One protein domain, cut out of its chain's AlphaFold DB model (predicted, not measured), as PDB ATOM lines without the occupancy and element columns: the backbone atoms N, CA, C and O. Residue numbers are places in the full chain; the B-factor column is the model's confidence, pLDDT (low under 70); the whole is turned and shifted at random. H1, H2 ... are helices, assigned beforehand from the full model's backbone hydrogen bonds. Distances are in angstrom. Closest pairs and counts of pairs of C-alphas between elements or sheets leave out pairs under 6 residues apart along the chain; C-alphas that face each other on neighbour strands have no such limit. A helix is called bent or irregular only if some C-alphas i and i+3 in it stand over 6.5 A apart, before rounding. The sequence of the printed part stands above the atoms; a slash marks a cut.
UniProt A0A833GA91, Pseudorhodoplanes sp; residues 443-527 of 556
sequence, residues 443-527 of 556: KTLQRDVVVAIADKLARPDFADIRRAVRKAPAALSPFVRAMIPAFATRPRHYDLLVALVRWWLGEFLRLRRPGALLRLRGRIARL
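What this domain is: This is residues 443 to 527 of the 556 residues of a protein of Pseudorhodoplanes sp (UniProt A0A833GA91). What is the main shape? A compact head holds H1, H3, residues 465 to 471 of H2 and the first part of H4, the longest helix; H3 packs on both H1 and H4, the last residues of H2 pack on H4, and residues 460 to 464 of H2 stick out from the head. From this head the rest of H4, residues 505 to 511, and then H5 stick out as a long tail. What is it made of, and how large is it? The printed part has 85 residues with five named helices, H1 to H5 in order along the chain, and no named strand, so its class is all helix. It is only just loose, close to extended, with a radius of gyration of the C-alphas of 17.5 A and spans of 58 by 28 by 18 A, the tail making the length.

Where its parts are: Where is the longest helix? H4 holds residues 491 to 511, 30.3 A from C-alpha 491 at (-38.860, 42.547, 37.597) to C-alpha 511 at (-31.373, 38.166, 8.538). Which helices come before it? H1 is residues 445 to 456, 16.2 A long, H2 is residues 460 to 471, 17.5 A, and H3 is residues 473 to 487, 15.0 A. What follows it? H5, residues 515 to 527, is 18.5 A long and ends with C-alpha 527 at (-43.247, 42.592, -11.310). Which helices are irregular? H2, H3 and H4 are: C-alphas 461 and 464 are 7.7 A apart, 478 and 481 7.8 A, and 492 and 495 7.5 A.

How they stand to each other: What touches H4? H3 touches it at a steep tilt of 53 degrees, opposite ways, the closest C-alphas being those of Pro 473 and Leu 500, 5.3 A apart. H2 touches residues 495 to 500 of H4 with its residues 469 to 471 alone, at a shallow tilt of 22 degrees, the same way; the C-alphas of Arg 470 and Ala 499 are closest, at 5.6 A. Where is H1? With residues 446 to 451 alone it touches H3 at a steep tilt of 66 degrees, opposite ways, the closest C-alphas being those of Arg 447 and Ala 482, 5.0 A apart. The packing of the helices is mostly crossed, with 1 of 3 touching pairs at a shallow tilt, but only just. Where is H5? It meets H4 only through their link, and is apart from H1, H2 and H3. How do the backbones run? Each O i to N i+4 pair is within hydrogen-bond range in H1, against 6 of 8 in H2, 5 of 11 in H3, 15 of 17 in H4 and 7 of 9 in H5; H3 has 6 of 12 O i to N i+3 pairs within range.

The domain as a whole: How far does it reach? The two C-alphas farthest apart, those of Asp 461 and Leu 527, are 59.6 A apart. Is it unbroken? The printed part has no cut, and its four links between helices are tight. Where is confidence low? Residues 510 to 527 have pLDDT under 70, while the mean of the printed part is 81.6.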
ATOM      1  N   LYS A 443     -48.340  24.336  29.293       90.06
ATOM      2  CA  LYS A 443     -47.983  25.766  29.274       90.06
ATOM      3  C   LYS A 443     -47.873  26.401  30.663       90.06
ATOM      4  O   LYS A 443     -47.307  27.490  30.756       90.06
ATOM      5  N   THR A 444     -48.443  25.791  31.699       90.75
ATOM      6  CA  THR A 444     -48.398  26.299  33.074       90.75
ATOM      7  C   THR A 444     -47.107  25.831  33.725       90.75
ATOM      8  O   THR A 444     -46.254  26.665  34.017       90.75
ATOM      9  N   LEU A 445     -46.871  24.516  33.768       91.50
ATOM     10  CA  LEU A 445     -45.642  23.958  34.334       91.50
ATOM     11  C   LEU A 445     -44.379  24.433  33.586       91.50
ATOM     12  O   LEU A 445     -43.333  24.614  34.203       91.50
ATOM     13  N   GLN A 446     -44.465  24.711  32.278       91.06
ATOM     14  CA  GLN A 446     -43.386  25.367  31.520       91.06
ATOM     15  C   GLN A 446     -43.041  26.772  32.037       91.06
ATOM     16  O   GLN A 446     -41.873  27.154  32.022       91.06
ATOM     17  N   ARG A 447     -44.024  27.561  32.493       91.62
ATOM     18  CA  ARG A 447     -43.763  28.870  33.115       91.62
ATOM     19  C   ARG A 447     -43.121  28.687  34.482       91.62
ATOM     20  O   ARG A 447     -42.152  29.378  34.772       91.62
ATOM     21  N   ASP A 448     -43.622  27.744  35.274       93.31
ATOM     22  CA  ASP A 448     -43.134  27.489  36.631       93.31
ATOM     23  C   ASP A 448     -41.672  27.021  36.619       93.31
ATOM     24  O   ASP A 448     -40.842  27.573  37.338       93.31
ATOM     25  N   VAL A 449     -41.316  26.098  35.716       94.19
ATOM     26  CA  VAL A 449     -39.921  25.671  35.503       94.19
ATOM     27  C   VAL A 449     -39.045  26.826  35.008       94.19
ATOM     28  O   VAL A 449     -37.909  26.964  35.449       94.19
ATOM     29  N   VAL A 450     -39.554  27.707  34.144       93.44
ATOM     30  CA  VAL A 450     -38.804  28.895  33.696       93.44
ATOM     31  C   VAL A 450     -38.580  29.912  34.820       93.44
ATOM     32  O   VAL A 450     -37.518  30.538  34.857       93.44
ATOM     33  N   VAL A 451     -39.519  30.055  35.760       95.12
ATOM     34  CA  VAL A 451     -39.296  30.826  36.995       95.12
ATOM     35  C   VAL A 451     -38.246  30.133  37.866       95.12
ATOM     36  O   VAL A 451     -37.292  30.791  38.266       95.12
ATOM     37  N   ALA A 452     -38.337  28.817  38.074       96.31
ATOM     38  CA  ALA A 452     -37.366  28.056  38.864       96.31
ATOM     39  C   ALA A 452     -35.932  28.139  38.295       96.31
ATOM     40  O   ALA A 452     -34.988  28.386  39.044       96.31
ATOM     41  N   ILE A 453     -35.759  28.053  36.969       95.75
ATOM     42  CA  ILE A 453     -34.469  28.294  36.291       95.75
ATOM     43  C   ILE A 453     -33.964  29.716  36.591       95.75
ATOM     44  O   ILE A 453     -32.795  29.907  36.922       95.75
ATOM     45  N   ALA A 454     -34.827  30.728  36.481       95.38
ATOM     46  CA  ALA A 454     -34.449  32.130  36.655       95.38
ATOM     47  C   ALA A 454     -34.152  32.516  38.117       95.38
ATOM     48  O   ALA A 454     -33.346  33.425  38.355       95.38
ATOM     49  N   ASP A 455     -34.782  31.818  39.063       96.25
ATOM     50  CA  ASP A 455     -34.563  31.898  40.507       96.25
ATOM     51  C   ASP A 455     -33.281  31.172  40.912       96.25
ATOM     52  O   ASP A 455     -32.470  31.735  41.648       96.25
ATOM     53  N   LYS A 456     -33.007  29.985  40.353       96.50
ATOM     54  CA  LYS A 456     -31.714  29.315  40.537       96.50
ATOM     55  C   LYS A 456     -30.567  30.183  40.018       96.50
ATOM     56  O   LYS A 456     -29.599  30.411  40.736       96.50
ATOM     57  N   LEU A 457     -30.728  30.775  38.832       96.19
ATOM     58  CA  LEU A 457     -29.811  31.780  38.278       96.19
ATOM     59  C   LEU A 457     -29.818  33.125  39.031       96.19
ATOM     60  O   LEU A 457     -29.099  34.038  38.626       96.19
ATOM     61  N   ALA A 458     -30.647  33.331  40.057       95.94
ATOM     62  CA  ALA A 458     -30.593  34.517  40.919       95.94
ATOM     63  C   ALA A 458     -29.751  34.295  42.185       95.94
ATOM     64  O   ALA A 458     -29.367  35.272  42.826       95.94
ATOM     65  N   ARG A 459     -29.444  33.039  42.535       96.19
ATOM     66  CA  ARG A 459     -28.608  32.707  43.692       96.19
ATOM     67  C   ARG A 459     -27.145  33.140  43.465       96.19
ATOM     68  O   ARG A 459     -26.665  33.054  42.328       96.19
ATOM     69  N   PRO A 460     -26.400  33.543  44.515       96.31
ATOM     70  CA  PRO A 460     -24.993  33.938  44.386       96.31
ATOM     71  C   PRO A 460     -24.100  32.851  43.770       96.31
ATOM     72  O   PRO A 460     -23.237  33.159  42.949       96.31
ATOM     73  N   ASP A 461     -24.360  31.581  44.089       95.88
ATOM     74  CA  ASP A 461     -23.619  30.409  43.608       95.88
ATOM     75  C   ASP A 461     -23.873  30.054  42.129       95.88
ATOM     76  O   ASP A 461     -23.260  29.120  41.619       95.88
ATOM     77  N   PHE A 462     -24.716  30.817  41.421       97.19
ATOM     78  CA  PHE A 462     -24.916  30.742  39.965       97.19
ATOM     79  C   PHE A 462     -24.783  32.110  39.263       97.19
ATOM     80  O   PHE A 462     -25.182  32.264  38.104       97.19
ATOM     81  N   ALA A 463     -24.218  33.124  39.931       96.31
ATOM     82  CA  ALA A 463     -24.060  34.471  39.370       96.31
ATOM     83  C   ALA A 463     -23.128  34.515  38.138       96.31
ATOM     84  O   ALA A 463     -23.300  35.354  37.247       96.31
ATOM     85  N   ASP A 464     -22.171  33.589  38.059       96.31
ATOM     86  CA  ASP A 464     -21.331  33.324  36.889       96.31
ATOM     87  C   ASP A 464     -22.161  32.794  35.706       96.31
ATOM     88  O   ASP A 464     -22.107  33.363  34.613       96.31
ATOM     89  N   ILE A 465     -23.014  31.789  35.941       96.44
ATOM     90  CA  ILE A 465     -23.906  31.215  34.926       96.44
ATOM     91  C   ILE A 465     -24.925  32.259  34.461       96.44
ATOM     92  O   ILE A 465     -25.131  32.413  33.259       96.44
ATOM     93  N   ARG A 466     -25.512  33.062  35.362       95.94
ATOM     94  CA  ARG A 466     -26.421  34.158  34.970       95.94
ATOM     95  C   ARG A 466     -25.716  35.174  34.070       95.94
ATOM     96  O   ARG A 466     -26.286  35.626  33.076       95.94
ATOM     97  N   ARG A 467     -24.465  35.524  34.387       95.75
ATOM     98  CA  ARG A 467     -23.630  36.433  33.582       95.75
ATOM     99  C   ARG A 467     -23.307  35.834  32.209       95.75
ATOM    100  O   ARG A 467     -23.362  36.558  31.216       95.75
ATOM    101  N   ALA A 468     -23.019  34.535  32.142       94.94
ATOM    102  CA  ALA A 468     -22.805  33.795  30.900       94.94
ATOM    103  C   ALA A 468     -24.077  33.751  30.033       94.94
ATOM    104  O   ALA A 468     -24.064  34.207  28.891       94.94
ATOM    105  N   VAL A 469     -25.208  33.326  30.597       92.50
ATOM    106  CA  VAL A 469     -26.511  33.250  29.914       92.50
ATOM    107  C   VAL A 469     -26.988  34.626  29.421       92.50
ATOM    108  O   VAL A 469     -27.548  34.726  28.333       92.50
ATOM    109  N   ARG A 470     -26.698  35.718  30.142       93.06
ATOM    110  CA  ARG A 470     -26.945  37.095  29.663       93.06
ATOM    111  C   ARG A 470     -26.090  37.502  28.461       93.06
ATOM    112  O   ARG A 470     -26.556  38.287  27.640       93.06
ATOM    113  N   LYS A 471     -24.844  37.021  28.367       91.56
ATOM    114  CA  LYS A 471     -23.972  37.236  27.195       91.56
ATOM    115  C   LYS A 471     -24.404  36.368  26.007       91.56
ATOM    116  O   LYS A 471     -24.257  36.794  24.866       91.56
ATOM    117  N   ALA A 472     -24.938  35.179  26.281       89.38
ATOM    118  CA  ALA A 472     -25.272  34.154  25.299       89.38
ATOM    119  C   ALA A 472     -26.716  33.622  25.457       89.38
ATOM    120  O   ALA A 472     -26.929  32.438  25.743       89.38
ATOM    121  N   PRO A 473     -27.741  34.474  25.264       84.50
ATOM    122  CA  PRO A 473     -29.130  34.130  25.562       84.50
ATOM    123  C   PRO A 473     -29.758  33.146  24.564       84.50
ATOM    124  O   PRO A 473     -30.897  32.736  24.782       84.50
ATOM    125  N   ALA A 474     -29.043  32.704  23.517       82.75
ATOM    126  CA  ALA A 474     -29.504  31.595  22.681       82.75
ATOM    127  C   ALA A 474     -29.681  30.306  23.502       82.75
ATOM    128  O   ALA A 474     -30.563  29.516  23.194       82.75
ATOM    129  N   ALA A 475     -28.939  30.132  24.605       81.62
ATOM    130  CA  ALA A 475     -29.190  29.072  25.587       81.62
ATOM    131  C   ALA A 475     -30.648  29.062  26.096       81.62
ATOM    132  O   ALA A 475     -31.222  28.000  26.316       81.62
ATOM    133  N   LEU A 476     -31.276  30.238  26.224       82.25
ATOM    134  CA  LEU A 476     -32.674  30.379  26.633       82.25
ATOM    135  C   LEU A 476     -33.669  30.391  25.454       82.25
ATOM    136  O   LEU A 476     -34.875  30.523  25.674       82.25
ATOM    137  N   SER A 477     -33.220  30.220  24.203       76.38
ATOM    138  CA  SER A 477     -34.112  30.271  23.038       76.38
ATOM    139  C   SER A 477     -35.242  29.221  23.023       76.38
ATOM    140  O   SER A 477     -36.310  29.556  22.505       76.38
ATOM    141  N   PRO A 478     -35.109  28.005  23.605       77.56
ATOM    142  CA  PRO A 478     -36.244  27.084  23.745       77.56
ATOM    143  C   PRO A 478     -37.384  27.651  24.610       77.56
ATOM    144  O   PRO A 478     -38.556  27.367  24.365       77.56
ATOM    145  N   PHE A 479     -37.054  28.499  25.589       81.44
ATOM    146  CA  PHE A 479     -37.964  28.956  26.641       81.44
ATOM    147  C   PHE A 479     -38.714  30.257  26.318       81.44
ATOM    148  O   PHE A 479     -39.618  30.628  27.068       81.44
ATOM    149  N   VAL A 480     -38.400  30.947  25.211       81.50
ATOM    150  CA  VAL A 480     -38.933  32.286  24.841       81.50
ATOM    151  C   VAL A 480     -40.447  32.420  25.076       81.50
ATOM    152  O   VAL A 480     -40.911  33.401  25.657       81.50
ATOM    153  N   ARG A 481     -41.225  31.415  24.646       83.12
ATOM    154  CA  ARG A 481     -42.700  31.413  24.723       83.12
ATOM    155  C   ARG A 481     -43.242  31.311  26.157       83.12
ATOM    156  O   ARG A 481     -44.360  31.758  26.403       83.12
ATOM    157  N   ALA A 482     -42.473  30.737  27.079       85.94
ATOM    158  CA  ALA A 482     -42.794  30.667  28.502       85.94
ATOM    159  C   ALA A 482     -42.208  31.862  29.275       85.94
ATOM    160  O   ALA A 482     -42.901  32.422  30.121       85.94
ATOM    161  N   MET A 483     -40.997  32.321  28.932       86.38
ATOM    162  CA  MET A 483     -40.318  33.457  29.579       86.38
ATOM    163  C   MET A 483     -41.112  34.760  29.532       86.38
ATOM    164  O   MET A 483     -41.214  35.428  30.555       86.38
ATOM    165  N   ILE A 484     -41.690  35.122  28.381       85.62
ATOM    166  CA  ILE A 484     -42.443  36.382  28.242       85.62
ATOM    167  C   ILE A 484     -43.586  36.470  29.280       85.62
ATOM    168  O   ILE A 484     -43.563  37.401  30.084       85.62
ATOM    169  N   PRO A 485     -44.545  35.518  29.354       87.88
ATOM    170  CA  PRO A 485     -45.583  35.552  30.385       87.88
ATOM    171  C   PRO A 485     -45.075  35.215  31.797       87.88
ATOM    172  O   PRO A 485     -45.650  35.709  32.762       87.88
ATOM    173  N   ALA A 486     -44.019  34.407  31.955       89.31
ATOM    174  CA  ALA A 486     -43.467  34.084  33.275       89.31
ATOM    175  C   ALA A 486     -42.804  35.297  33.951       89.31
ATOM    176  O   ALA A 486     -42.923  35.471  35.166       89.31
ATOM    177  N   PHE A 487     -42.107  36.139  33.182       91.69
ATOM    178  CA  PHE A 487     -41.340  37.262  33.723       91.69
ATOM    179  C   PHE A 487     -42.097  38.592  33.700       91.69
ATOM    180  O   PHE A 487     -41.679  39.499  34.408       91.69
ATOM    181  N   ALA A 488     -43.215  38.718  32.972       86.31
ATOM    182  CA  ALA A 488     -44.001  39.957  32.865       86.31
ATOM    183  C   ALA A 488     -44.437  40.582  34.212       86.31
ATOM    184  O   ALA A 488     -44.695  41.779  34.268       86.31
ATOM    185  N   THR A 489     -44.495  39.794  35.290       86.25
ATOM    186  CA  THR A 489     -44.803  40.245  36.662       86.25
ATOM    187  C   THR A 489     -43.626  40.089  37.637       86.25
ATOM    188  O   THR A 489     -43.800  40.227  38.845       86.25
ATOM    189  N   ARG A 490     -42.413  39.791  37.146       92.31
ATOM    190  CA  ARG A 490     -41.220  39.483  37.961       92.31
ATOM    191  C   ARG A 490     -40.012  40.344  37.543       92.31
ATOM    192  O   ARG A 490     -39.110  39.840  36.867       92.31
ATOM    193  N   PRO A 491     -39.932  41.619  37.984       92.06
ATOM    194  CA  PRO A 491     -38.860  42.547  37.597       92.06
ATOM    195  C   PRO A 491     -37.434  42.023  37.825       92.06
ATOM    196  O   PRO A 491     -36.535  42.325  37.042       92.06
ATOM    197  N   ARG A 492     -37.233  41.154  38.831       93.38
ATOM    198  CA  ARG A 492     -35.950  40.490  39.144       93.38
ATOM    199  C   ARG A 492     -35.367  39.601  38.024       93.38
ATOM    200  O   ARG A 492     -34.244  39.121  38.168       93.38
ATOM    201  N   HIS A 493     -36.097  39.370  36.927       94.31
ATOM    202  CA  HIS A 493     -35.619  38.638  35.739       94.31
ATOM    203  C   HIS A 493     -35.721  39.441  34.432       94.31
ATOM    204  O   HIS A 493     -35.509  38.892  33.345       94.31
ATOM    205  N   TYR A 494     -36.021  40.745  34.498       93.56
ATOM    206  CA  TYR A 494     -36.048  41.599  33.306       93.56
ATOM    207  C   TYR A 494     -34.685  41.662  32.599       93.56
ATOM    208  O   TYR A 494     -34.648  41.846  31.388       93.56
ATOM    209  N   ASP A 495     -33.570  41.435  33.299       93.25
ATOM    210  CA  ASP A 495     -32.240  41.354  32.687       93.25
ATOM    211  C   ASP A 495     -32.086  40.157  31.730       93.25
ATOM    212  O   ASP A 495     -31.498  40.302  30.657       93.25
ATOM    213  N   LEU A 496     -32.667  39.000  32.071       92.38
ATOM    214  CA  LEU A 496     -32.730  37.822  31.199       92.38
ATOM    215  C   LEU A 496     -33.669  38.057  30.004       92.38
ATOM    216  O   LEU A 496     -33.329  37.706  28.872       92.38
ATOM    217  N   LEU A 497     -34.823  38.698  30.233       88.69
ATOM    218  CA  LEU A 497     -35.777  39.031  29.168       88.69
ATOM    219  C   LEU A 497     -35.184  40.032  28.164       88.69
ATOM    220  O   LEU A 497     -35.259  39.818  26.956       88.69
ATOM    221  N   VAL A 498     -34.549  41.102  28.653       90.38
ATOM    222  CA  VAL A 498     -33.916  42.137  27.821       90.38
ATOM    223  C   VAL A 498     -32.725  41.574  27.045       90.38
ATOM    224  O   VAL A 498     -32.569  41.913  25.871       90.38
ATOM    225  N   ALA A 499     -31.915  40.687  27.636       89.25
ATOM    226  CA  ALA A 499     -30.842  40.001  26.911       89.25
ATOM    227  C   ALA A 499     -31.391  39.195  25.718       89.25
ATOM    228  O   ALA A 499     -30.926  39.361  24.589       89.25
ATOM    229  N   LEU A 500     -32.430  38.387  25.952       85.25
ATOM    230  CA  LEU A 500     -33.071  37.556  24.931       85.25
ATOM    231  C   LEU A 500     -33.732  38.383  23.816       85.25
ATOM    232  O   LEU A 500     -33.540  38.085  22.638       85.25
ATOM    233  N   VAL A 501     -34.457  39.451  24.169       84.88
ATOM    234  CA  VAL A 501     -35.095  40.357  23.196       84.88
ATOM    235  C   VAL A 501     -34.050  41.102  22.359       84.88
ATOM    236  O   VAL A 501     -34.203  41.192  21.141       84.88
ATOM    237  N   ARG A 502     -32.954  41.582  22.967       85.75
ATOM    238  CA  ARG A 502     -31.845  42.229  22.239       85.75
ATOM    239  C   ARG A 502     -31.161  41.273  21.262       85.75
ATOM    240  O   ARG A 502     -30.859  41.678  20.144       85.75
ATOM    241  N   TRP A 503     -30.936  40.022  21.664       83.94
ATOM    242  CA  TRP A 503     -30.362  38.994  20.792       83.94
ATOM    243  C   TRP A 503     -31.296  38.651  19.626       83.94
ATOM    244  O   TRP A 503     -30.862  38.685  18.478       83.94
ATOM    245  N   TRP A 504     -32.588  38.429  19.890       79.06
ATOM    246  CA  TRP A 504     -33.566  38.126  18.839       79.06
ATOM    247  C   TRP A 504     -33.739  39.277  17.838       79.06
ATOM    248  O   TRP A 504     -33.786  39.042  16.631       79.06
ATOM    249  N   LEU A 505     -33.757  40.528  18.314       81.56
ATOM    250  CA  LEU A 505     -33.742  41.711  17.446       81.56
ATOM    251  C   LEU A 505     -32.447  41.782  16.617       81.56
ATOM    252  O   LEU A 505     -32.491  42.105  15.432       81.56
ATOM    253  N   GLY A 506     -31.305  41.428  17.215       80.44
ATOM    254  CA  GLY A 506     -30.025  41.291  16.520       80.44
ATOM    255  C   GLY A 506     -30.074  40.270  15.381       80.44
ATOM    256  O   GLY A 506     -29.667  40.595  14.267       80.44
ATOM    257  N   GLU A 507     -30.623  39.075  15.615       74.56
ATOM    258  CA  GLU A 507     -30.806  38.053  14.574       74.56
ATOM    259  C   GLU A 507     -31.800  38.488  13.492       74.56
ATOM    260  O   GLU A 507     -31.511  38.364  12.302       74.56
ATOM    261  N   PHE A 508     -32.930  39.091  13.867       74.06
ATOM    262  CA  PHE A 508     -33.902  39.633  12.912       74.06
ATOM    263  C   PHE A 508     -33.280  40.695  11.982       74.06
ATOM    264  O   PHE A 508     -33.540  40.703  10.776       74.06
ATOM    265  N   LEU A 509     -32.412  41.560  12.517       76.00
ATOM    266  CA  LEU A 509     -31.675  42.561  11.740       76.00
ATOM    267  C   LEU A 509     -30.531  41.947  10.912       76.00
ATOM    268  O   LEU A 509     -30.306  42.374   9.778       76.00
ATOM    269  N   ARG A 510     -29.840  40.913  11.416       68.06
ATOM    270  CA  ARG A 510     -28.828  40.149  10.654       68.06
ATOM    271  C   ARG A 510     -29.449  39.456   9.440       68.06
ATOM    272  O   ARG A 510     -28.916  39.584   8.340       68.06
ATOM    273  N   LEU A 511     -30.607  38.816   9.610       59.38
ATOM    274  CA  LEU A 511     -31.373  38.166   8.538       59.38
ATOM    275  C   LEU A 511     -31.908  39.154   7.479       59.38
ATOM    276  O   LEU A 511     -32.224  38.742   6.365       59.38
ATOM    277  N   ARG A 512     -31.970  40.457   7.791       54.41
ATOM    278  CA  ARG A 512     -32.352  41.535   6.858       54.41
ATOM    279  C   ARG A 512     -31.176  42.195   6.114       54.41
ATOM    280  O   ARG A 512     -31.399  43.149   5.371       54.41
ATOM    281  N   ARG A 513     -29.937  41.701   6.254       52.06
ATOM    282  CA  ARG A 513     -28.767  42.200   5.495       52.06
ATOM    283  C   ARG A 513     -28.922  41.999   3.965       52.06
ATOM    284  O   ARG A 513     -29.708  41.155   3.525       52.06
ATOM    285  N   PRO A 514     -28.235  42.801   3.120       48.91
ATOM    286  CA  PRO A 514     -28.810  43.275   1.851       48.91
ATOM    287  C   PRO A 514     -29.062  42.223   0.765       48.91
ATOM    288  O   PRO A 514     -29.864  42.480  -0.127       48.91
ATOM    289  N   GLY A 515     -28.497  41.015   0.851       52.19
ATOM    290  CA  GLY A 515     -28.845  39.912  -0.057       52.19
ATOM    291  C   GLY A 515     -30.324  39.489   0.004       52.19
ATOM    292  O   GLY A 515     -30.829  38.881  -0.938       52.19
ATOM    293  N   ALA A 516     -31.049  39.803   1.085       52.41
ATOM    294  CA  ALA A 516     -32.509  39.677   1.129       52.41
ATOM    295  C   ALA A 516     -33.206  40.818   0.363       52.41
ATOM    296  O   ALA A 516     -34.124  40.566  -0.417       52.41
ATOM    297  N   LEU A 517     -32.731  42.058   0.532       51.72
ATOM    298  CA  LEU A 517     -33.281  43.246  -0.127       51.72
ATOM    299  C   LEU A 517     -33.043  43.236  -1.644       51.72
ATOM    300  O   LEU A 517     -33.949  43.573  -2.395       51.72
ATOM    301  N   LEU A 518     -31.873  42.779  -2.100       53.91
ATOM    302  CA  LEU A 518     -31.540  42.593  -3.518       53.91
ATOM    303  C   LEU A 518     -32.452  41.557  -4.187       53.91
ATOM    304  O   LEU A 518     -32.978  41.807  -5.266       53.91
ATOM    305  N   ARG A 519     -32.724  40.423  -3.524       52.59
ATOM    306  CA  ARG A 519     -33.667  39.406  -4.032       52.59
ATOM    307  C   ARG A 519     -35.131  39.860  -3.989       52.59
ATOM    308  O   ARG A 519     -35.941  39.322  -4.740       52.59
ATOM    309  N   LEU A 520     -35.466  40.845  -3.153       47.53
ATOM    310  CA  LEU A 520     -36.774  41.499  -3.155       47.53
ATOM    311  C   LEU A 520     -36.871  42.560  -4.266       47.53
ATOM    312  O   LEU A 520     -37.821  42.514  -5.040       47.53
ATOM    313  N   ARG A 521     -35.866  43.434  -4.429       50.72
ATOM    314  CA  ARG A 521     -35.753  44.385  -5.555       50.72
ATOM    315  C   ARG A 521     -35.796  43.663  -6.902       50.72
ATOM    316  O   ARG A 521     -36.672  43.950  -7.702       50.72
ATOM    317  N   GLY A 522     -34.974  42.631  -7.093       52.44
ATOM    318  CA  GLY A 522     -34.972  41.777  -8.288       52.44
ATOM    319  C   GLY A 522     -36.202  40.867  -8.449       52.44
ATOM    320  O   GLY A 522     -36.244  40.063  -9.383       52.44
ATOM    321  N   ARG A 523     -37.196  40.949  -7.553       48.84
ATOM    322  CA  ARG A 523     -38.562  40.435  -7.763       48.84
ATOM    323  C   ARG A 523     -39.548  41.562  -8.066       48.84
ATOM    324  O   ARG A 523     -40.380  41.384  -8.941       48.84
ATOM    325  N   ILE A 524     -39.429  42.705  -7.394       52.59
ATOM    326  CA  ILE A 524     -40.258  43.894  -7.628       52.59
ATOM    327  C   ILE A 524     -40.008  44.467  -9.031       52.59
ATOM    328  O   ILE A 524     -40.970  44.678  -9.749       52.59
ATOM    329  N   ALA A 525     -38.756  44.606  -9.479       52.03
ATOM    330  CA  ALA A 525     -38.429  45.056 -10.839       52.03
ATOM    331  C   ALA A 525     -39.077  44.163 -11.917       52.03
ATOM    332  O   ALA A 525     -39.756  44.659 -12.811       52.03
ATOM    333  N   ARG A 526     -39.001  42.832 -11.745       52.22
ATOM    334  CA  ARG A 526     -39.682  41.844 -12.607       52.22
ATOM    335  C   ARG A 526     -41.213  41.867 -12.525       52.22
ATOM    336  O   ARG A 526     -41.856  41.405 -13.457       52.22
ATOM    337  N   LEU A 527     -41.798  42.377 -11.440       44.75
ATOM    338  CA  LEU A 527     -43.247  42.592 -11.310       44.75
ATOM    339  C   LEU A 527     -43.692  43.967 -11.840       44.75
ATOM    340  O   LEU A 527     -44.876  44.156 -12.092       44.75
TER     341      LEU A 527